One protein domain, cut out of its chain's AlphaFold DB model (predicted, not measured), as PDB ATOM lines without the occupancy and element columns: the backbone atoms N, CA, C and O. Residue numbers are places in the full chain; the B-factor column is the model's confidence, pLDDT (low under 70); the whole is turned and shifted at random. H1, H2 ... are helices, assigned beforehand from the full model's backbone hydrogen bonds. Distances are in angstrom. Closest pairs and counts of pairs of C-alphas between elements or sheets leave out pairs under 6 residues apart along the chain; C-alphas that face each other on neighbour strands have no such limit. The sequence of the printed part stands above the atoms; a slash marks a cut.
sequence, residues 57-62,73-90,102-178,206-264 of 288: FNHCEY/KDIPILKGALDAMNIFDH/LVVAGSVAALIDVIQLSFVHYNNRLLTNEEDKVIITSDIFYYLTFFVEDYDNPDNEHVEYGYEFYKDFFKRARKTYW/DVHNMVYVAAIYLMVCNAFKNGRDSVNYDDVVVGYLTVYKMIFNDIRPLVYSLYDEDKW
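What this domain is: This is residues 57 to 62, 73 to 90, 102 to 178 and 206 to 264 of the 288 residues of an uncharacterized protein of Methanobrevibacter thaueri (UniProt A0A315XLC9). Three long helices make the core: H2 and H7 converge as a V toward their last residues, and H6, the longest by residues, crosses both. Shorter helices cover one side of this core, with H1 and H5 paired near one end, H4 in the middle, and H3 and H8 toward the other, while the four-residue H9 lies farthest out, its centre 20.5 A from the mean of the C-alphas, near H3 but apart from H2, H6 and H7. The printed part has 160 residues with nine named helices, H1 to H9 in chain order, and no named strand: all helix. It is compact, with a radius of gyration of the C-alphas of 14.8 A, and spans 39 by 37 by 35 A.

Where its parts are: H6, residues 206 to 225, is 28.4 A long and begins at C-alpha (-1.493, -23.093, 39.498). H2 is residues 105 to 123, 27.6 A; H7 is 233 to 248, 22.8 A. H1 is 76 to 85, H3 129 to 137, H4 140 to 146, H5 163 to 173, H8 252 to 257 and H9 261 to 264, ending at C-alpha (4.113, -51.280, 51.557).

How they stand to each other: The hub H2 touches H1, H3, H6 and H7. Its closest C-alphas to H6 are Leu 111 and Ala 214, 4.7 A, at a steep tilt of 66 degrees. H6 touches H7 at Met 219 and Gly 239, 4.5 A, and H4 at Thr 145 and Cys 221, 5.7 A. H1 touches H5 at Gly 80 and Lys 167, 3.9 A. H2 and H3 form a helical hairpin, closest at Gln 116 and Asp 132, 7.1 A. H3 and H8 only just touch, with 3 pairs of C-alphas within 8 A, the closest Ile 135 and Val 255, 6.4 A. H9 touches no helix. Every O i to N i+4 pair is within hydrogen-bond range in H1 to H8; H9 is too short for one.

The domain as a whole: Cuts leave C-alpha gaps of 23.6 A from 62 to 73, 14.7 A from 90 to 102 and 23.9 A from 178 to 206. H4 to H5 is a long link. pLDDT is under 70 at residues 60 to 62, 73, 86 to 90 and 264.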
ATOM      1  N   PHE A  57      -9.420 -23.534  48.077       77.75
ATOM      2  CA  PHE A  57      -8.394 -22.937  47.221       77.75
ATOM      3  C   PHE A  57      -7.403 -22.015  47.952       77.75
ATOM      4  O   PHE A  57      -6.307 -21.787  47.447       77.75
ATOM      5  N   ASN A  58      -7.757 -21.491  49.128       75.88
ATOM      6  CA  ASN A  58      -6.854 -20.665  49.936       75.88
ATOM      7  C   ASN A  58      -5.884 -21.492  50.801       75.88
ATOM      8  O   ASN A  58      -4.894 -20.942  51.264       75.88
ATOM      9  N   HIS A  59      -6.135 -22.790  51.020       70.94
ATOM     10  CA  HIS A  59      -5.249 -23.673  51.801       70.94
ATOM     11  C   HIS A  59      -4.053 -24.217  50.999       70.94
ATOM     12  O   HIS A  59      -3.341 -25.100  51.466       70.94
ATOM     13  N   CYS A  60      -3.814 -23.693  49.797       62.06
ATOM     14  CA  CYS A  60      -2.718 -24.111  48.926       62.06
ATOM     15  C   CYS A  60      -1.404 -23.407  49.301       62.06
ATOM     16  O   CYS A  60      -0.838 -22.665  48.501       62.06
ATOM     17  N   GLU A  61      -0.933 -23.612  50.528       56.03
ATOM     18  CA  GLU A  61       0.468 -23.374  50.874       56.03
ATOM     19  C   GLU A  61       1.182 -24.721  50.737       56.03
ATOM     20  O   GLU A  61       1.006 -25.610  51.566       56.03
ATOM     21  N   TYR A  62       1.915 -24.917  49.639       52.50
ATOM     22  CA  TYR A  62       2.781 -26.086  49.503       52.50
ATOM     23  C   TYR A  62       3.946 -25.945  50.484       52.50
ATOM     24  O   TYR A  62       4.523 -24.867  50.630       52.50
ATOM     25  N   LYS A  73       8.571 -45.344  40.345       67.00
ATOM     26  CA  LYS A  73       8.802 -46.589  39.602       67.00
ATOM     27  C   LYS A  73       8.417 -47.863  40.357       67.00
ATOM     28  O   LYS A  73       8.324 -48.907  39.707       67.00
ATOM     29  N   ASP A  74       8.183 -47.805  41.662       74.31
ATOM     30  CA  ASP A  74       7.771 -48.959  42.466       74.31
ATOM     31  C   ASP A  74       6.249 -49.167  42.460       74.31
ATOM     32  O   ASP A  74       5.768 -50.253  42.789       74.31
ATOM     33  N   ILE A  75       5.479 -48.183  41.981       83.50
ATOM     34  CA  ILE A  75       4.029 -48.296  41.801       83.50
ATOM     35  C   ILE A  75       3.728 -48.572  40.323       83.50
ATOM     36  O   ILE A  75       3.929 -47.691  39.483       83.50
ATOM     37  N   PRO A  76       3.208 -49.764  39.956       87.69
ATOM     38  CA  PRO A  76       3.074 -50.162  38.553       87.69
ATOM     39  C   PRO A  76       2.287 -49.180  37.677       87.69
ATOM     40  O   PRO A  76       2.649 -48.981  36.514       87.69
ATOM     41  N   ILE A  77       1.231 -48.563  38.221       88.56
ATOM     42  CA  ILE A  77       0.397 -47.608  37.487       88.56
ATOM     43  C   ILE A  77       1.112 -46.265  37.272       88.56
ATOM     44  O   ILE A  77       1.099 -45.757  36.149       88.56
ATOM     45  N   LEU A  78       1.819 -45.742  38.280       87.25
ATOM     46  CA  LEU A  78       2.592 -44.499  38.163       87.25
ATOM     47  C   LEU A  78       3.806 -44.690  37.252       87.25
ATOM     48  O   LEU A  78       3.999 -43.924  36.309       87.25
ATOM     49  N   LYS A  79       4.540 -45.795  37.418       86.56
ATOM     50  CA  LYS A  79       5.607 -46.197  36.495       86.56
ATOM     51  C   LYS A  79       5.109 -46.298  35.053       86.56
ATOM     52  O   LYS A  79       5.753 -45.805  34.129       86.56
ATOM     53  N   GLY A  80       3.957 -46.942  34.853       87.75
ATOM     54  CA  GLY A  80       3.320 -47.062  33.545       87.75
ATOM     55  C   GLY A  80       3.000 -45.699  32.928       87.75
ATOM     56  O   GLY A  80       3.234 -45.509  31.733       87.75
ATOM     57  N   ALA A  81       2.516 -44.749  33.732       87.69
ATOM     58  CA  ALA A  81       2.251 -43.379  33.301       87.69
ATOM     59  C   ALA A  81       3.536 -42.644  32.902       87.69
ATOM     60  O   ALA A  81       3.625 -42.154  31.773       87.69
ATOM     61  N   LEU A  82       4.539 -42.628  33.784       83.81
ATOM     62  CA  LEU A  82       5.836 -41.988  33.557       83.81
ATOM     63  C   LEU A  82       6.497 -42.484  32.263       83.81
ATOM     64  O   LEU A  82       6.863 -41.688  31.392       83.81
ATOM     65  N   ASP A  83       6.577 -43.806  32.094       86.19
ATOM     66  CA  ASP A  83       7.228 -44.424  30.938       86.19
ATOM     67  C   ASP A  83       6.450 -44.223  29.629       86.19
ATOM     68  O   ASP A  83       7.035 -44.220  28.542       86.19
ATOM     69  N   ALA A  84       5.124 -44.083  29.693       85.88
ATOM     70  CA  ALA A  84       4.291 -43.871  28.513       85.88
ATOM     71  C   ALA A  84       4.202 -42.396  28.087       85.88
ATOM     72  O   ALA A  84       3.992 -42.103  26.901       85.88
ATOM     73  N   MET A  85       4.333 -41.464  29.035       79.88
ATOM     74  CA  MET A  85       4.033 -40.047  28.819       79.88
ATOM     75  C   MET A  85       5.261 -39.156  28.589       79.88
ATOM     76  O   MET A  85       5.071 -38.051  28.101       79.88
ATOM     77  N   ASN A  86       6.489 -39.671  28.746       65.88
ATOM     78  CA  ASN A  86       7.770 -38.947  28.639       65.88
ATOM     79  C   ASN A  86       7.935 -37.778  29.641       65.88
ATOM     80  O   ASN A  86       7.168 -36.825  29.681       65.88
ATOM     81  N   ILE A  87       9.066 -37.806  30.348       51.16
ATOM     82  CA  ILE A  87       9.514 -36.895  31.426       51.16
ATOM     83  C   ILE A  87       9.667 -35.418  30.986       51.16
ATOM     84  O   ILE A  87       9.614 -34.502  31.801       51.16
ATOM     85  N   PHE A  88       9.807 -35.123  29.689       44.88
ATOM     86  CA  PHE A  88       9.907 -33.726  29.224       44.88
ATOM     87  C   PHE A  88       8.593 -32.925  29.357       44.88
ATOM     88  O   PHE A  88       8.613 -31.713  29.156       44.88
ATOM     89  N   ASP A  89       7.493 -33.577  29.757       45.47
ATOM     90  CA  ASP A  89       6.200 -32.961  30.084       45.47
ATOM     91  C   ASP A  89       6.002 -32.719  31.608       45.47
ATOM     92  O   ASP A  89       4.879 -32.462  32.040       45.47
ATOM     93  N   HIS A  90       7.063 -32.751  32.435       42.16
ATOM     94  CA  HIS A  90       7.027 -32.383  33.871       42.16
ATOM     95  C   HIS A  90       6.871 -30.878  34.145       42.16
ATOM     96  O   HIS A  90       7.037 -30.427  35.277       42.16
ATOM     97  N   LEU A 102      -4.414 -34.526  24.961       82.12
ATOM     98  CA  LEU A 102      -5.308 -34.155  26.063       82.12
ATOM     99  C   LEU A 102      -4.695 -34.483  27.426       82.12
ATOM    100  O   LEU A 102      -4.860 -33.715  28.364       82.12
ATOM    101  N   VAL A 103      -3.967 -35.596  27.512       83.50
ATOM    102  CA  VAL A 103      -3.359 -36.093  28.748       83.50
ATOM    103  C   VAL A 103      -1.848 -36.186  28.568       83.50
ATOM    104  O   VAL A 103      -1.369 -36.708  27.558       83.50
ATOM    105  N   VAL A 104      -1.119 -35.685  29.561       80.44
ATOM    106  CA  VAL A 104       0.348 -35.732  29.681       80.44
ATOM    107  C   VAL A 104       0.738 -36.214  31.081       80.44
ATOM    108  O   VAL A 104      -0.138 -36.401  31.921       80.44
ATOM    109  N   ALA A 105       2.034 -36.375  31.369       77.44
ATOM    110  CA  ALA A 105       2.501 -36.784  32.700       77.44
ATOM    111  C   ALA A 105       1.971 -35.855  33.813       77.44
ATOM    112  O   ALA A 105       1.450 -36.327  34.821       77.44
ATOM    113  N   GLY A 106       1.973 -34.537  33.577       78.56
ATOM    114  CA  GLY A 106       1.380 -33.556  34.494       78.56
ATOM    115  C   GLY A 106      -0.121 -33.746  34.762       78.56
ATOM    116  O   GLY A 106      -0.630 -33.234  35.750       78.56
ATOM    117  N   SER A 107      -0.844 -34.499  33.927       86.81
ATOM    118  CA  SER A 107      -2.243 -34.855  34.179       86.81
ATOM    119  C   SER A 107      -2.420 -35.882  35.291       86.81
ATOM    120  O   SER A 107      -3.410 -35.819  36.014       86.81
ATOM    121  N   VAL A 108      -1.456 -36.792  35.432       86.38
ATOM    122  CA  VAL A 108      -1.417 -37.768  36.524       86.38
ATOM    123  C   VAL A 108      -1.039 -37.074  37.828       86.38
ATOM    124  O   VAL A 108      -1.777 -37.202  38.803       86.38
ATOM    125  N   ALA A 109       0.023 -36.261  37.806       84.12
ATOM    126  CA  ALA A 109       0.438 -35.457  38.956       84.12
ATOM    127  C   ALA A 109      -0.702 -34.559  39.461       84.12
ATOM    128  O   ALA A 109      -1.061 -34.620  40.627       84.12
ATOM    129  N   ALA A 110      -1.391 -33.849  38.561       87.50
ATOM    130  CA  ALA A 110      -2.504 -32.989  38.949       87.50
ATOM    131  C   ALA A 110      -3.653 -33.735  39.652       87.50
ATOM    132  O   ALA A 110      -4.346 -33.134  40.472       87.50
ATOM    133  N   LEU A 111      -3.906 -35.012  39.330       91.94
ATOM    134  CA  LEU A 111      -4.915 -35.792  40.053       91.94
ATOM    135  C   LEU A 111      -4.440 -36.128  41.474       91.94
ATOM    136  O   LEU A 111      -5.239 -36.028  42.405       91.94
ATOM    137  N   ILE A 112      -3.164 -36.485  41.640       89.75
ATOM    138  CA  ILE A 112      -2.541 -36.716  42.954       89.75
ATOM    139  C   ILE A 112      -2.591 -35.430  43.787       89.75
ATOM    140  O   ILE A 112      -3.081 -35.459  44.913       89.75
ATOM    141  N   ASP A 113      -2.228 -34.289  43.198       87.06
ATOM    142  CA  ASP A 113      -2.274 -32.985  43.865       87.06
ATOM    143  C   ASP A 113      -3.704 -32.628  44.322       87.06
ATOM    144  O   ASP A 113      -3.908 -32.092  45.410       87.06
ATOM    145  N   VAL A 114      -4.742 -32.964  43.539       90.38
ATOM    146  CA  VAL A 114      -6.144 -32.782  43.971       90.38
ATOM    147  C   VAL A 114      -6.470 -33.635  45.202       90.38
ATOM    148  O   VAL A 114      -7.183 -33.163  46.092       90.38
ATOM    149  N   ILE A 115      -5.960 -34.868  45.280       92.25
ATOM    150  CA  ILE A 115      -6.155 -35.748  46.443       92.25
ATOM    151  C   ILE A 115      -5.452 -35.158  47.669       92.25
ATOM    152  O   ILE A 115      -6.070 -35.017  48.727       92.25
ATOM    153  N   GLN A 116      -4.198 -34.745  47.506       89.75
ATOM    154  CA  GLN A 116      -3.400 -34.091  48.542       89.75
ATOM    155  C   GLN A 116      -4.071 -32.813  49.062       89.75
ATOM    156  O   GLN A 116      -4.235 -32.642  50.271       89.75
ATOM    157  N   LEU A 117      -4.547 -31.937  48.173       86.56
ATOM    158  CA  LEU A 117      -5.264 -30.724  48.571       86.56
ATOM    159  C   LEU A 117      -6.574 -31.024  49.299       86.56
ATOM    160  O   LEU A 117      -6.937 -30.289  50.217       86.56
ATOM    161  N   SER A 118      -7.271 -32.105  48.939       89.56
ATOM    162  CA  SER A 118      -8.440 -32.566  49.695       89.56
ATOM    163  C   SER A 118      -8.050 -32.912  51.135       89.56
ATOM    164  O   SER A 118      -8.655 -32.398  52.078       89.56
ATOM    165  N   PHE A 119      -6.966 -33.665  51.340       91.12
ATOM    166  CA  PHE A 119      -6.446 -33.942  52.683       91.12
ATOM    167  C   PHE A 119      -6.102 -32.665  53.451       91.12
ATOM    168  O   PHE A 119      -6.538 -32.515  54.592       91.12
ATOM    169  N   VAL A 120      -5.363 -31.737  52.834       87.31
ATOM    170  CA  VAL A 120      -4.989 -30.461  53.464       87.31
ATOM    171  C   VAL A 120      -6.232 -29.677  53.883       87.31
ATOM    172  O   VAL A 120      -6.317 -29.203  55.019       87.31
ATOM    173  N   HIS A 121      -7.227 -29.590  52.998       87.31
ATOM    174  CA  HIS A 121      -8.482 -28.900  53.265       87.31
ATOM    175  C   HIS A 121      -9.236 -29.513  54.454       87.31
ATOM    176  O   HIS A 121      -9.584 -28.795  55.392       87.31
ATOM    177  N   TYR A 122      -9.450 -30.832  54.455       89.44
ATOM    178  CA  TYR A 122     -10.229 -31.503  55.503       89.44
ATOM    179  C   TYR A 122      -9.473 -31.693  56.825       89.44
ATOM    180  O   TYR A 122     -10.100 -31.844  57.879       89.44
ATOM    181  N   ASN A 123      -8.139 -31.700  56.802       88.62
ATOM    182  CA  ASN A 123      -7.313 -31.677  58.009       88.62
ATOM    183  C   ASN A 123      -7.109 -30.254  58.554       88.62
ATOM    184  O   ASN A 123      -6.779 -30.108  59.731       88.62
ATOM    185  N   ASN A 124      -7.289 -29.219  57.725       87.69
ATOM    186  CA  ASN A 124      -6.962 -27.827  58.041       87.69
ATOM    187  C   ASN A 124      -5.501 -27.677  58.533       87.69
ATOM    188  O   ASN A 124      -5.210 -26.958  59.494       87.69
ATOM    189  N   ARG A 125      -4.586 -28.419  57.899       87.06
ATOM    190  CA  ARG A 125      -3.128 -28.386  58.105       87.06
ATOM    191  C   ARG A 125      -2.427 -29.008  56.899       87.06
ATOM    192  O   ARG A 125      -3.056 -29.741  56.140       87.06
ATOM    193  N   LEU A 126      -1.124 -28.770  56.781       85.00
ATOM    194  CA  LEU A 126      -0.275 -29.460  55.811       85.00
ATOM    195  C   LEU A 126      -0.312 -30.979  56.020       85.00
ATOM    196  O   LEU A 126      -0.540 -31.457  57.141       85.00
ATOM    197  N   LEU A 127      -0.085 -31.708  54.929       83.94
ATOM    198  CA  LEU A 127       0.088 -33.157  54.929       83.94
ATOM    199  C   LEU A 127       1.275 -33.561  55.802       83.94
ATOM    200  O   LEU A 127       2.297 -32.878  55.836       83.94
ATOM    201  N   THR A 128       1.140 -34.680  56.508       86.25
ATOM    202  CA  THR A 128       2.311 -35.370  57.055       86.25
ATOM    203  C   THR A 128       2.935 -36.257  55.980       86.25
ATOM    204  O   THR A 128       2.249 -36.700  55.063       86.25
ATOM    205  N   ASN A 129       4.215 -36.598  56.139       81.88
ATOM    206  CA  ASN A 129       4.886 -37.547  55.242       81.88
ATOM    207  C   ASN A 129       4.162 -38.904  55.180       81.88
ATOM    208  O   ASN A 129       4.130 -39.537  54.133       81.88
ATOM    209  N   GLU A 130       3.561 -39.342  56.292       84.56
ATOM    210  CA  GLU A 130       2.796 -40.593  56.327       84.56
ATOM    211  C   GLU A 130       1.499 -40.490  55.519       84.56
ATOM    212  O   GLU A 130       1.141 -41.415  54.803       84.56
ATOM    213  N   GLU A 131       0.793 -39.359  55.592       88.75
ATOM    214  CA  GLU A 131      -0.403 -39.144  54.773       88.75
ATOM    215  C   GLU A 131      -0.068 -39.088  53.288       88.75
ATOM    216  O   GLU A 131      -0.791 -39.667  52.483       88.75
ATOM    217  N   ASP A 132       1.032 -38.427  52.935       85.31
ATOM    218  CA  ASP A 132       1.482 -38.338  51.551       85.31
ATOM    219  C   ASP A 132       1.851 -39.715  50.983       85.31
ATOM    220  O   ASP A 132       1.356 -40.126  49.932       85.31
ATOM    221  N   LYS A 133       2.603 -40.504  51.759       84.25
ATOM    222  CA  LYS A 133       2.894 -41.906  51.446       84.25
ATOM    223  C   LYS A 133       1.616 -42.714  51.244       84.25
ATOM    224  O   LYS A 133       1.503 -43.430  50.249       84.25
ATOM    225  N   VAL A 134       0.662 -42.618  52.168       90.94
ATOM    226  CA  VAL A 134      -0.617 -43.336  52.084       90.94
ATOM    227  C   VAL A 134      -1.376 -42.944  50.815       90.94
ATOM    228  O   VAL A 134      -1.888 -43.820  50.124       90.94
ATOM    229  N   ILE A 135      -1.416 -41.657  50.459       90.25
ATOM    230  CA  ILE A 135      -2.044 -41.192  49.216       90.25
ATOM    231  C   ILE A 135      -1.387 -41.855  48.004       90.25
ATOM    232  O   ILE A 135      -2.091 -42.471  47.202       90.25
ATOM    233  N   ILE A 136      -0.059 -41.757  47.899       86.88
ATOM    234  CA  ILE A 136       0.714 -42.242  46.749       86.88
ATOM    235  C   ILE A 136       0.585 -43.762  46.594       86.88
ATOM    236  O   ILE A 136       0.388 -44.249  45.485       86.88
ATOM    237  N   THR A 137       0.675 -44.507  47.697       87.56
ATOM    238  CA  THR A 137       0.742 -45.982  47.701       87.56
ATOM    239  C   THR A 137      -0.613 -46.680  47.818       87.56
ATOM    240  O   THR A 137      -0.703 -47.886  47.576       87.56
ATOM    241  N   SER A 138      -1.681 -45.961  48.171       91.38
ATOM    242  CA  SER A 138      -3.035 -46.522  48.145       91.38
ATOM    243  C   SER A 138      -3.511 -46.806  46.718       91.38
ATOM    244  O   SER A 138      -3.097 -46.167  45.748       91.38
ATOM    245  N   ASP A 139      -4.482 -47.708  46.584       92.44
ATOM    246  CA  ASP A 139      -5.094 -48.013  45.287       92.44
ATOM    247  C   ASP A 139      -6.086 -46.915  44.822       92.44
ATOM    248  O   ASP A 139      -6.772 -47.076  43.811       92.44
ATOM    249  N   ILE A 140      -6.166 -45.752  45.491       94.00
ATOM    250  CA  ILE A 140      -7.102 -44.670  45.124       94.00
ATOM    251  C   ILE A 140      -6.939 -44.212  43.673       94.00
ATOM    252  O   ILE A 140      -7.927 -43.961  42.979       94.00
ATOM    253  N   PHE A 141      -5.698 -44.137  43.185       92.81
ATOM    254  CA  PHE A 141      -5.422 -43.705  41.821       92.81
ATOM    255  C   PHE A 141      -5.965 -44.714  40.801       92.81
ATOM    256  O   PHE A 141      -6.539 -44.318  39.784       92.81
ATOM    257  N   TYR A 142      -5.885 -46.015  41.100       93.88
ATOM    258  CA  TYR A 142      -6.535 -47.054  40.305       93.88
ATOM    259  C   TYR A 142      -8.053 -46.846  40.275       93.88
ATOM    260  O   TYR A 142      -8.650 -46.825  39.196       93.88
ATOM    261  N   TYR A 143      -8.678 -46.642  41.439       95.44
ATOM    262  CA  TYR A 143     -10.132 -46.491  41.532       95.44
ATOM    263  C   TYR A 143     -10.619 -45.275  40.739       95.44
ATOM    264  O   TYR A 143     -11.566 -45.378  39.961       95.44
ATOM    265  N   LEU A 144      -9.917 -44.147  40.837       95.62
ATOM    266  CA  LEU A 144     -10.212 -42.952  40.045       95.62
ATOM    267  C   LEU A 144      -9.964 -43.147  38.544       95.62
ATOM    268  O   LEU A 144     -10.624 -42.499  37.737       95.62
ATOM    269  N   THR A 145      -9.046 -44.034  38.156       94.94
ATOM    270  CA  THR A 145      -8.726 -44.314  36.748       94.94
ATOM    271  C   THR A 145      -9.758 -45.227  36.089       94.94
ATOM    272  O   THR A 145     -10.174 -44.970  34.960       94.94
ATOM    273  N   PHE A 146     -10.180 -46.300  36.761       95.38
ATOM    274  CA  PHE A 146     -11.014 -47.344  36.147       95.38
ATOM    275  C   PHE A 146     -12.484 -47.293  36.569       95.38
ATOM    276  O   PHE A 146     -13.349 -47.737  35.812       95.38
ATOM    277  N   PHE A 147     -12.784 -46.686  37.715       95.75
ATOM    278  CA  PHE A 147     -14.138 -46.505  38.234       95.75
ATOM    279  C   PHE A 147     -14.518 -45.025  38.298       95.75
ATOM    280  O   PHE A 147     -15.170 -44.600  39.244       95.75
ATOM    281  N   VAL A 148     -14.126 -44.222  37.296       95.06
ATOM    282  CA  VAL A 148     -14.496 -42.791  37.206       95.06
ATOM    283  C   VAL A 148     -15.980 -42.601  37.533       95.06
ATOM    284  O   VAL A 148     -16.800 -43.425  37.120       95.06
ATOM    285  N   GLU A 149     -16.301 -41.526  38.258       93.44
ATOM    286  CA  GLU A 149     -17.613 -41.209  38.850       93.44
ATOM    287  C   GLU A 149     -18.023 -42.093  40.039       93.44
ATOM    288  O   GLU A 149     -18.459 -41.575  41.074       93.44
ATOM    289  N   ASP A 150     -17.796 -43.398  39.927       95.19
ATOM    290  CA  ASP A 150     -18.201 -44.426  40.889       95.19
ATOM    291  C   ASP A 150     -17.058 -44.857  41.817       95.19
ATOM    292  O   ASP A 150     -17.148 -45.907  42.436       95.19
ATOM    293  N   TYR A 151     -15.963 -44.098  41.901       95.06
ATOM    294  CA  TYR A 151     -14.713 -44.517  42.555       95.06
ATOM    295  C   TYR A 151     -14.864 -44.834  44.052       95.06
ATOM    296  O   TYR A 151     -14.011 -45.493  44.634       95.06
ATOM    297  N   ASP A 152     -15.934 -44.356  44.678       94.06
ATOM    298  CA  ASP A 152     -16.302 -44.570  46.076       94.06
ATOM    299  C   ASP A 152     -17.367 -45.665  46.261       94.06
ATOM    300  O   ASP A 152     -17.843 -45.877  47.378       94.06
ATOM    301  N   ASN A 153     -17.756 -46.365  45.191       93.94
ATOM    302  CA  ASN A 153     -18.672 -47.493  45.276       93.94
ATOM    303  C   ASN A 153     -17.979 -48.678  45.984       93.94
ATOM    304  O   ASN A 153     -16.962 -49.164  45.483       93.94
ATOM    305  N   PRO A 154     -18.516 -49.177  47.117       88.81
ATOM    306  CA  PRO A 154     -17.919 -50.289  47.859       88.81
ATOM    307  C   PRO A 154     -17.917 -51.618  47.090       88.81
ATOM    308  O   PRO A 154     -17.157 -52.512  47.451       88.81
ATOM    309  N   ASP A 155     -18.735 -51.748  46.043       91.81
ATOM    310  CA  ASP A 155     -18.796 -52.948  45.199       91.81
ATOM    311  C   ASP A 155     -17.690 -52.976  44.124       91.81
ATOM    312  O   ASP A 155     -17.581 -53.938  43.363       91.81
ATOM    313  N   ASN A 156     -16.874 -51.922  44.021       91.06
ATOM    314  CA  ASN A 156     -15.756 -51.881  43.086       91.06
ATOM    315  C   ASN A 156     -14.635 -52.832  43.523       91.06
ATOM    316  O   ASN A 156     -14.006 -52.644  44.568       91.06
ATOM    317  N   GLU A 157     -14.318 -53.796  42.665       88.06
ATOM    318  CA  GLU A 157     -13.234 -54.751  42.886       88.06
ATOM    319  C   GLU A 157     -11.946 -54.297  42.186       88.06
ATOM    320  O   GLU A 157     -11.905 -54.109  40.966       88.06
ATOM    321  N   HIS A 158     -10.861 -54.146  42.949       81.81
ATOM    322  CA  HIS A 158      -9.540 -53.908  42.376       81.81
ATOM    323  C   HIS A 158      -9.097 -55.109  41.529       81.81
ATOM    324  O   HIS A 158      -9.061 -56.247  42.002       81.81
ATOM    325  N   VAL A 159      -8.708 -54.843  40.282       83.31
ATOM    326  CA  VAL A 159      -8.065 -55.828  39.413       83.31
ATOM    327  C   VAL A 159      -6.601 -55.449  39.308       83.31
ATOM    328  O   VAL A 159      -6.246 -54.436  38.709       83.31
ATOM    329  N   GLU A 160      -5.734 -56.274  39.886       80.38
ATOM    330  CA  GLU A 160      -4.302 -56.024  39.833       80.38
ATOM    331  C   GLU A 160      -3.773 -56.260  38.413       80.38
ATOM    332  O   GLU A 160      -3.700 -57.390  37.921       80.38
ATOM    333  N   TYR A 161      -3.400 -55.172  37.739       85.19
ATOM    334  CA  TYR A 161      -2.726 -55.236  36.450       85.19
ATOM    335  C   TYR A 161      -1.211 -55.103  36.601       85.19
ATOM    336  O   TYR A 161      -0.694 -54.372  37.443       85.19
ATOM    337  N   GLY A 162      -0.479 -55.783  35.721       87.38
ATOM    338  CA  GLY A 162       0.965 -55.607  35.611       87.38
ATOM    339  C   GLY A 162       1.347 -54.284  34.941       87.38
ATOM    340  O   GLY A 162       0.579 -53.701  34.177       87.38
ATOM    341  N   TYR A 163       2.590 -53.857  35.157       89.50
ATOM    342  CA  TYR A 163       3.185 -52.650  34.566       89.50
ATOM    343  C   TYR A 163       2.916 -52.473  33.055       89.50
ATOM    344  O   TYR A 163       2.561 -51.376  32.625       89.50
ATOM    345  N   GLU A 164       3.042 -53.532  32.245       93.19
ATOM    346  CA  GLU A 164       2.857 -53.428  30.786       93.19
ATOM    347  C   GLU A 164       1.429 -53.025  30.398       93.19
ATOM    348  O   GLU A 164       1.241 -52.259  29.453       93.19
ATOM    349  N   PHE A 165       0.422 -53.464  31.160       94.00
ATOM    350  CA  PHE A 165      -0.961 -53.042  30.938       94.00
ATOM    351  C   PHE A 165      -1.116 -51.538  31.164       94.00
ATOM    352  O   PHE A 165      -1.650 -50.840  30.301       94.00
ATOM    353  N   TYR A 166      -0.607 -51.020  32.287       93.00
ATOM    354  CA  TYR A 166      -0.685 -49.592  32.595       93.00
ATOM    355  C   TYR A 166       0.062 -48.756  31.565       93.00
ATOM    356  O   TYR A 166      -0.462 -47.766  31.057       93.00
ATOM    357  N   LYS A 167       1.262 -49.188  31.177       92.44
ATOM    358  CA  LYS A 167       2.040 -48.526  30.134       92.44
ATOM    359  C   LYS A 167       1.260 -48.423  28.821       92.44
ATOM    360  O   LYS A 167       1.235 -47.361  28.196       92.44
ATOM    361  N   ASP A 168       0.603 -49.496  28.391       93.88
ATOM    362  CA  ASP A 168      -0.192 -49.487  27.162       93.88
ATOM    363  C   ASP A 168      -1.488 -48.676  27.296       93.88
ATOM    364  O   ASP A 168      -1.851 -47.952  26.359       93.88
ATOM    365  N   PHE A 169      -2.131 -48.702  28.466       94.19
ATOM    366  CA  PHE A 169      -3.241 -47.812  28.804       94.19
ATOM    367  C   PHE A 169      -2.838 -46.341  28.633       94.19
ATOM    368  O   PHE A 169      -3.479 -45.608  27.880       94.19
ATOM    369  N   PHE A 170      -1.727 -45.908  29.233       92.81
ATOM    370  CA  PHE A 170      -1.291 -44.511  29.174       92.81
ATOM    371  C   PHE A 170      -0.777 -44.092  27.788       92.81
ATOM    372  O   PHE A 170      -1.030 -42.964  27.353       92.81
ATOM    373  N   LYS A 171      -0.157 -45.004  27.021       91.44
ATOM    374  CA  LYS A 171       0.174 -44.757  25.601       91.44
ATOM    375  C   LYS A 171      -1.077 -44.483  24.768       91.44
ATOM    376  O   LYS A 171      -1.019 -43.675  23.837       91.44
ATOM    377  N   ARG A 172      -2.182 -45.177  25.056       93.00
ATOM    378  CA  ARG A 172      -3.480 -44.916  24.422       93.00
ATOM    379  C   ARG A 172      -4.070 -43.605  24.923       93.00
ATOM    380  O   ARG A 172      -4.446 -42.786  24.091       93.00
ATOM    381  N   ALA A 173      -4.071 -43.365  26.235       92.81
ATOM    382  CA  ALA A 173      -4.637 -42.160  26.848       92.81
ATOM    383  C   ALA A 173      -4.041 -40.878  26.248       92.81
ATOM    384  O   ALA A 173      -4.774 -39.961  25.878       92.81
ATOM    385  N   ARG A 174      -2.722 -40.858  26.022       88.62
ATOM    386  CA  ARG A 174      -2.007 -39.755  25.358       88.62
ATOM    387  C   ARG A 174      -2.494 -39.466  23.927       88.62
ATOM    388  O   ARG A 174      -2.375 -38.342  23.442       88.62
ATOM    389  N   LYS A 175      -3.019 -40.468  23.220       90.25
ATOM    390  CA  LYS A 175      -3.519 -40.344  21.838       90.25
ATOM    391  C   LYS A 175      -4.996 -39.953  21.760       90.25
ATOM    392  O   LYS A 175      -5.501 -39.777  20.655       90.25
ATOM    393  N   THR A 176      -5.669 -39.815  22.899       93.25
ATOM    394  CA  THR A 176      -7.078 -39.418  22.964       93.25
ATOM    395  C   THR A 176      -7.269 -38.005  22.422       93.25
ATOM    396  O   THR A 176      -6.420 -37.128  22.598       93.25
ATOM    397  N   TYR A 177      -8.407 -37.776  21.773       94.25
ATOM    398  CA  TYR A 177      -8.769 -36.509  21.145       94.25
ATOM    399  C   TYR A 177     -10.234 -36.150  21.425       94.25
ATOM    400  O   TYR A 177     -11.024 -36.980  21.871       94.25
ATOM    401  N   TRP A 178     -10.605 -34.894  21.175       96.81
ATOM    402  CA  TRP A 178     -12.001 -34.457  21.228       96.81
ATOM    403  C   TRP A 178     -12.784 -35.078  20.074       96.81
ATOM    404  O   TRP A 178     -12.354 -34.948  18.930       96.81
ATOM    405  N   ASP A 206      -1.961 -21.710  39.553       72.94
ATOM    406  CA  ASP A 206      -1.493 -23.093  39.498       72.94
ATOM    407  C   ASP A 206      -2.552 -24.076  40.005       72.94
ATOM    408  O   ASP A 206      -2.886 -25.027  39.301       72.94
ATOM    409  N   VAL A 207      -3.205 -23.787  41.136       76.75
ATOM    410  CA  VAL A 207      -4.287 -24.632  41.686       76.75
ATOM    411  C   VAL A 207      -5.487 -24.659  40.739       76.75
ATOM    412  O   VAL A 207      -6.123 -25.693  40.506       76.75
ATOM    413  N   HIS A 208      -5.786 -23.513  40.123       80.19
ATOM    414  CA  HIS A 208      -6.802 -23.443  39.085       80.19
ATOM    415  C   HIS A 208      -6.457 -24.347  37.889       80.19
ATOM    416  O   HIS A 208      -7.345 -25.041  37.384       80.19
ATOM    417  N   ASN A 209      -5.215 -24.337  37.412       83.38
ATOM    418  CA  ASN A 209      -4.800 -25.163  36.282       83.38
ATOM    419  C   ASN A 209      -4.792 -26.655  36.642       83.38
ATOM    420  O   ASN A 209      -5.318 -27.461  35.880       83.38
ATOM    421  N   MET A 210      -4.301 -26.999  37.829       86.31
ATOM    422  CA  MET A 210      -4.239 -28.358  38.366       86.31
ATOM    423  C   MET A 210      -5.611 -29.048  38.356       86.31
ATOM    424  O   MET A 210      -5.777 -30.071  37.699       86.31
ATOM    425  N   VAL A 211      -6.652 -28.448  38.951       89.75
ATOM    426  CA  VAL A 211      -8.010 -29.042  38.945       89.75
ATOM    427  C   VAL A 211      -8.560 -29.209  37.519       89.75
ATOM    428  O   VAL A 211      -9.265 -30.173  37.233       89.75
ATOM    429  N   TYR A 212      -8.254 -28.284  36.601       91.31
ATOM    430  CA  TYR A 212      -8.666 -28.412  35.196       91.31
ATOM    431  C   TYR A 212      -7.966 -29.584  34.499       91.31
ATOM    432  O   TYR A 212      -8.597 -30.342  33.765       91.31
ATOM    433  N   VAL A 213      -6.670 -29.733  34.742       90.94
ATOM    434  CA  VAL A 213      -5.842 -30.793  34.174       90.94
ATOM    435  C   VAL A 213      -6.247 -32.165  34.733       90.94
ATOM    436  O   VAL A 213      -6.393 -33.110  33.955       90.94
ATOM    437  N   ALA A 214      -6.542 -32.256  36.033       93.25
ATOM    438  CA  ALA A 214      -7.112 -33.449  36.661       93.25
ATOM    439  C   ALA A 214      -8.495 -33.799  36.082       93.25
ATOM    440  O   ALA A 214      -8.768 -34.957  35.775       93.25
ATOM    441  N   ALA A 215      -9.354 -32.799  35.844       96.69
ATOM    442  CA  ALA A 215     -10.642 -33.029  35.192       96.69
ATOM    443  C   ALA A 215     -10.459 -33.631  33.790       96.69
ATOM    444  O   ALA A 215     -11.133 -34.602  33.470       96.69
ATOM    445  N   ILE A 216      -9.530 -33.115  32.970       95.50
ATOM    446  CA  ILE A 216      -9.247 -33.680  31.636       95.50
ATOM    447  C   ILE A 216      -8.782 -35.131  31.724       95.50
ATOM    448  O   ILE A 216      -9.213 -35.954  30.914       95.50
ATOM    449  N   TYR A 217      -7.924 -35.455  32.690       95.62
ATOM    450  CA  TYR A 217      -7.515 -36.835  32.916       95.62
ATOM    451  C   TYR A 217      -8.731 -37.744  33.136       95.62
ATOM    452  O   TYR A 217      -8.903 -38.729  32.419       95.62
ATOM    453  N   LEU A 218      -9.635 -37.343  34.033       98.06
ATOM    454  CA  LEU A 218     -10.863 -38.081  34.328       98.06
ATOM    455  C   LEU A 218     -11.822 -38.157  33.125       98.06
ATOM    456  O   LEU A 218     -12.471 -39.183  32.941       98.06
ATOM    457  N   MET A 219     -11.870 -37.135  32.256       98.12
ATOM    458  CA  MET A 219     -12.622 -37.190  30.988       98.12
ATOM    459  C   MET A 219     -12.109 -38.322  30.086       98.12
ATOM    460  O   MET A 219     -12.894 -39.082  29.521       98.12
ATOM    461  N   VAL A 220     -10.785 -38.450  29.947       97.56
ATOM    462  CA  VAL A 220     -10.169 -39.513  29.137       97.56
ATOM    463  C   VAL A 220     -10.386 -40.885  29.768       97.56
ATOM    464  O   VAL A 220     -10.741 -41.829  29.063       97.56
ATOM    465  N   CYS A 221     -10.244 -40.992  31.088       97.62
ATOM    466  CA  CYS A 221     -10.538 -42.223  31.811       97.62
ATOM    467  C   CYS A 221     -12.005 -42.652  31.631       97.62
ATOM    468  O   CYS A 221     -12.262 -43.825  31.362       97.62
ATOM    469  N   ASN A 222     -12.965 -41.717  31.663       98.00
ATOM    470  CA  ASN A 222     -14.377 -42.028  31.411       98.00
ATOM    471  C   ASN A 222     -14.630 -42.479  29.966       98.00
ATOM    472  O   ASN A 222     -15.383 -43.428  29.733       98.00
ATOM    473  N   ALA A 223     -13.963 -41.861  28.985       97.88
ATOM    474  CA  ALA A 223     -14.046 -42.311  27.598       97.88
ATOM    475  C   ALA A 223     -13.578 -43.772  27.473       97.88
ATOM    476  O   ALA A 223     -14.246 -44.589  26.834       97.88
ATOM    477  N   PHE A 224     -12.484 -44.126  28.156       96.88
ATOM    478  CA  PHE A 224     -11.907 -45.471  28.129       96.88
ATOM    479  C   PHE A 224     -12.762 -46.491  28.885       96.88
ATOM    480  O   PHE A 224     -12.968 -47.587  28.362       96.88
ATOM    481  N   LYS A 225     -13.326 -46.121  30.047       95.38
ATOM    482  CA  LYS A 225     -14.331 -46.915  30.788       95.38
ATOM    483  C   LYS A 225     -15.493 -47.319  29.872       95.38
ATOM    484  O   LYS A 225     -15.985 -48.439  29.945       95.38
ATOM    485  N   ASN A 226     -15.868 -46.434  28.947       95.62
ATOM    486  CA  ASN A 226     -16.929 -46.642  27.959       95.62
ATOM    487  C   ASN A 226     -16.446 -47.195  26.600       95.62
ATOM    488  O   ASN A 226     -17.203 -47.189  25.627       95.62
ATOM    489  N   GLY A 227     -15.197 -47.661  26.499       95.56
ATOM    490  CA  GLY A 227     -14.656 -48.299  25.294       95.56
ATOM    491  C   GLY A 227     -14.398 -47.357  24.112       95.56
ATOM    492  O   GLY A 227     -14.370 -47.813  22.968       95.56
ATOM    493  N   ARG A 228     -14.223 -46.053  24.356       96.06
ATOM    494  CA  ARG A 228     -13.998 -45.023  23.329       96.06
ATOM    495  C   ARG A 228     -12.577 -44.469  23.403       96.06
ATOM    496  O   ARG A 228     -12.033 -44.304  24.485       96.06
ATOM    497  N   ASP A 229     -12.016 -44.099  22.251       95.12
ATOM    498  CA  ASP A 229     -10.712 -43.416  22.147       95.12
ATOM    499  C   ASP A 229     -10.855 -41.893  21.911       95.12
ATOM    500  O   ASP A 229      -9.898 -41.208  21.543       95.12
ATOM    501  N   SER A 230     -12.063 -41.350  22.094       97.12
ATOM    502  CA  SER A 230     -12.370 -39.926  21.944       97.12
ATOM    503  C   SER A 230     -13.304 -39.426  23.042       97.12
ATOM    504  O   SER A 230     -14.264 -40.112  23.399       97.12
ATOM    505  N   VAL A 231     -13.054 -38.202  23.507       98.06
ATOM    506  CA  VAL A 231     -13.834 -37.507  24.542       98.06
ATOM    507  C   VAL A 231     -15.070 -36.859  23.917       98.06
ATOM    508  O   VAL A 231     -14.931 -36.060  22.984       98.06
ATOM    509  N   ASN A 232     -16.257 -37.177  24.431       98.31
ATOM    510  CA  ASN A 232     -17.544 -36.596  24.038       98.31
ATOM    511  C   ASN A 232     -18.081 -35.636  25.125       98.31
ATOM    512  O   ASN A 232     -17.365 -35.268  26.054       98.31
ATOM    513  N   TYR A 233     -19.331 -35.178  25.001       98.50
ATOM    514  CA  TYR A 233     -19.917 -34.258  25.985       98.50
ATOM    515  C   TYR A 233     -20.094 -34.862  27.381       98.50
ATOM    516  O   TYR A 233     -19.884 -34.158  28.365       98.50
ATOM    517  N   ASP A 234     -20.488 -36.134  27.460       98.19
ATOM    518  CA  ASP A 234     -20.728 -36.830  28.725       98.19
ATOM    519  C   ASP A 234     -19.430 -36.953  29.524       98.19
ATOM    520  O   ASP A 234     -19.386 -36.590  30.693       98.19
ATOM    521  N   ASP A 235     -18.328 -37.299  28.854       98.50
ATOM    522  CA  ASP A 235     -17.005 -37.347  29.481       98.50
ATOM    523  C   ASP A 235     -16.608 -36.014  30.109       98.50
ATOM    524  O   ASP A 235     -16.065 -35.997  31.210       98.50
ATOM    525  N   VAL A 236     -16.888 -34.895  29.424       98.44
ATOM    526  CA  VAL A 236     -16.620 -33.547  29.947       98.44
ATOM    527  C   VAL A 236     -17.404 -33.311  31.231       98.44
ATOM    528  O   VAL A 236     -16.834 -32.829  32.210       98.44
ATOM    529  N   VAL A 237     -18.694 -33.653  31.240       98.50
ATOM    530  CA  VAL A 237     -19.541 -33.509  32.427       98.50
ATOM    531  C   VAL A 237     -19.019 -34.391  33.559       98.50
ATOM    532  O   VAL A 237     -18.722 -33.873  34.635       98.50
ATOM    533  N   VAL A 238     -18.817 -35.683  33.302       98.44
ATOM    534  CA  VAL A 238     -18.330 -36.664  34.280       98.44
ATOM    535  C   VAL A 238     -16.973 -36.269  34.859       98.44
ATOM    536  O   VAL A 238     -16.796 -36.319  36.076       98.44
ATOM    537  N   GLY A 239     -16.027 -35.818  34.035       98.06
ATOM    538  CA  GLY A 239     -14.701 -35.405  34.500       98.06
ATOM    539  C   GLY A 239     -14.762 -34.237  35.488       98.06
ATOM    540  O   GLY A 239     -14.112 -34.273  36.534       98.06
ATOM    541  N   TYR A 240     -15.592 -33.226  35.206       97.62
ATOM    542  CA  TYR A 240     -15.795 -32.111  36.136       97.62
ATOM    543  C   TYR A 240     -16.571 -32.518  37.390       97.62
ATOM    544  O   TYR A 240     -16.175 -32.146  38.494       97.62
ATOM    545  N   LEU A 241     -17.661 -33.276  37.255       97.69
ATOM    546  CA  LEU A 241     -18.431 -33.730  38.413       97.69
ATOM    547  C   LEU A 241     -17.571 -34.596  39.343       97.69
ATOM    548  O   LEU A 241     -17.604 -34.399  40.553       97.69
ATOM    549  N   THR A 242     -16.736 -35.476  38.784       97.56
ATOM    550  CA  THR A 242     -15.844 -36.352  39.555       97.56
ATOM    551  C   THR A 242     -14.769 -35.556  40.291       97.56
ATOM    552  O   THR A 242     -14.619 -35.735  41.497       97.56
ATOM    553  N   VAL A 243     -14.060 -34.630  39.625       95.62
ATOM    554  CA  VAL A 243     -13.015 -33.846  40.314       95.62
ATOM    555  C   VAL A 243     -13.606 -33.002  41.444       95.62
ATOM    556  O   VAL A 243     -13.019 -32.892  42.514       95.62
ATOM    557  N   TYR A 244     -14.802 -32.440  41.252       93.69
ATOM    558  CA  TYR A 244     -15.460 -31.675  42.306       93.69
ATOM    559  C   TYR A 244     -16.018 -32.571  43.412       93.69
ATOM    560  O   TYR A 244     -15.930 -32.193  44.575       93.69
ATOM    561  N   LYS A 245     -16.504 -33.775  43.098       94.44
ATOM    562  CA  LYS A 245     -16.867 -34.780  44.105       94.44
ATOM    563  C   LYS A 245     -15.680 -35.089  45.029       94.44
ATOM    564  O   LYS A 245     -15.871 -35.128  46.237       94.44
ATOM    565  N   MET A 246     -14.458 -35.196  44.498       92.31
ATOM    566  CA  MET A 246     -13.239 -35.388  45.306       92.31
ATOM    567  C   MET A 246     -12.892 -34.187  46.198       92.31
ATOM    568  O   MET A 246     -12.352 -34.351  47.289       92.31
ATOM    569  N   ILE A 247     -13.179 -32.973  45.726       89.19
ATOM    570  CA  ILE A 247     -12.915 -31.726  46.457       89.19
ATOM    571  C   ILE A 247     -13.925 -31.542  47.602       89.19
ATOM    572  O   ILE A 247     -13.553 -31.175  48.714       89.19
ATOM    573  N   PHE A 248     -15.208 -31.812  47.351       86.56
ATOM    574  CA  PHE A 248     -16.297 -31.556  48.308       86.56
ATOM    575  C   PHE A 248     -16.693 -32.740  49.179       86.56
ATOM    576  O   PHE A 248     -17.515 -32.568  50.079       86.56
ATOM    577  N   ASN A 249     -16.097 -33.907  48.954       89.31
ATOM    578  CA  ASN A 249     -16.219 -35.032  49.860       89.31
ATOM    579  C   ASN A 249     -14.880 -35.299  50.530       89.31
ATOM    580  O   ASN A 249     -13.825 -35.240  49.900       89.31
ATOM    581  N   ASP A 250     -14.938 -35.647  51.809       89.81
ATOM    582  CA  ASP A 250     -13.776 -36.129  52.532       89.81
ATOM    583  C   ASP A 250     -13.385 -37.517  52.007       89.81
ATOM    584  O   ASP A 250     -13.989 -38.528  52.369       89.81
ATOM    585  N   ILE A 251     -12.387 -37.555  51.123       92.19
ATOM    586  CA  ILE A 251     -11.887 -38.791  50.511       92.19
ATOM    587  C   ILE A 251     -10.891 -39.543  51.401       92.19
ATOM    588  O   ILE A 251     -10.509 -40.662  51.056       92.19
ATOM    589  N   ARG A 252     -10.476 -38.980  52.548       93.69
ATOM    590  CA  ARG A 252      -9.475 -39.606  53.429       93.69
ATOM    591  C   ARG A 252      -9.890 -41.011  53.880       93.69
ATOM    592  O   ARG A 252      -9.060 -41.910  53.765       93.69
ATOM    593  N   PRO A 253     -11.139 -41.261  54.336       94.44
ATOM    594  CA  PRO A 253     -11.548 -42.601  54.751       94.44
ATOM    595  C   PRO A 253     -11.426 -43.632  53.627       94.44
ATOM    596  O   PRO A 253     -11.022 -44.762  53.884       94.44
ATOM    597  N   LEU A 254     -11.731 -43.234  52.386       94.69
ATOM    598  CA  LEU A 254     -11.585 -44.105  51.223       94.69
ATOM    599  C   LEU A 254     -10.110 -44.403  50.949       94.69
ATOM    600  O   LEU A 254      -9.743 -45.566  50.833       94.69
ATOM    601  N   VAL A 255      -9.259 -43.376  50.915       95.06
ATOM    602  CA  VAL A 255      -7.812 -43.533  50.706       95.06
ATOM    603  C   VAL A 255      -7.200 -44.483  51.739       95.06
ATOM    604  O   VAL A 255      -6.526 -45.434  51.361       95.06
ATOM    605  N   TYR A 256      -7.505 -44.300  53.028       94.25
ATOM    606  CA  TYR A 256      -7.027 -45.207  54.076       94.25
ATOM    607  C   TYR A 256      -7.578 -46.629  53.943       94.25
ATOM    608  O   TYR A 256      -6.869 -47.577  54.255       94.25
ATOM    609  N   SER A 257      -8.818 -46.803  53.472       92.88
ATOM    610  CA  SER A 257      -9.377 -48.143  53.235       92.88
ATOM    611  C   SER A 257      -8.741 -48.873  52.046       92.88
ATOM    612  O   SER A 257      -8.813 -50.096  51.980       92.88
ATOM    613  N   LEU A 258      -8.124 -48.124  51.129       92.81
ATOM    614  CA  LEU A 258      -7.420 -48.625  49.945       92.81
ATOM    615  C   LEU A 258      -5.899 -48.711  50.152       92.81
ATOM    616  O   LEU A 258      -5.168 -48.998  49.204       92.81
ATOM    617  N   TYR A 259      -5.409 -48.417  51.357       91.56
ATOM    618  CA  TYR A 259      -4.003 -48.543  51.713       91.56
ATOM    619  C   TYR A 259      -3.748 -49.889  52.390       91.56
ATOM    620  O   TYR A 259      -4.389 -50.232  53.383       91.56
ATOM    621  N   ASP A 260      -2.789 -50.636  51.850       87.12
ATOM    622  CA  ASP A 260      -2.343 -51.917  52.388       87.12
ATOM    623  C   ASP A 260      -0.958 -51.748  53.032       87.12
ATOM    624  O   ASP A 260       0.069 -51.687  52.353       87.12
ATOM    625  N   GLU A 261      -0.936 -51.643  54.363       82.19
ATOM    626  CA  GLU A 261       0.300 -51.479  55.134       82.19
ATOM    627  C   GLU A 261       1.227 -52.699  55.004       82.19
ATOM    628  O   GLU A 261       2.445 -52.533  54.990       82.19
ATOM    629  N   ASP A 262       0.689 -53.911  54.839       79.81
ATOM    630  CA  ASP A 262       1.500 -55.127  54.708       79.81
ATOM    631  C   ASP A 262       2.209 -55.171  53.343       79.81
ATOM    632  O   ASP A 262       3.365 -55.594  53.250       79.81
ATOM    633  N   LYS A 263       1.553 -54.666  52.289       76.06
ATOM    634  CA  LYS A 263       2.133 -54.519  50.943       76.06
ATOM    635  C   LYS A 263       3.285 -53.511  50.906       76.06
ATOM    636  O   LYS A 263       4.268 -53.732  50.200       76.06
ATOM    637  N   TRP A 264       3.182 -52.414  51.659       69.81
ATOM    638  CA  TRP A 264       4.113 -51.280  51.557       69.81
ATOM    639  C   TRP A 264       5.082 -51.135  52.741       69.81
ATOM    640  O   TRP A 264       6.112 -50.470  52.615       69.81
TER     641      TRP A 264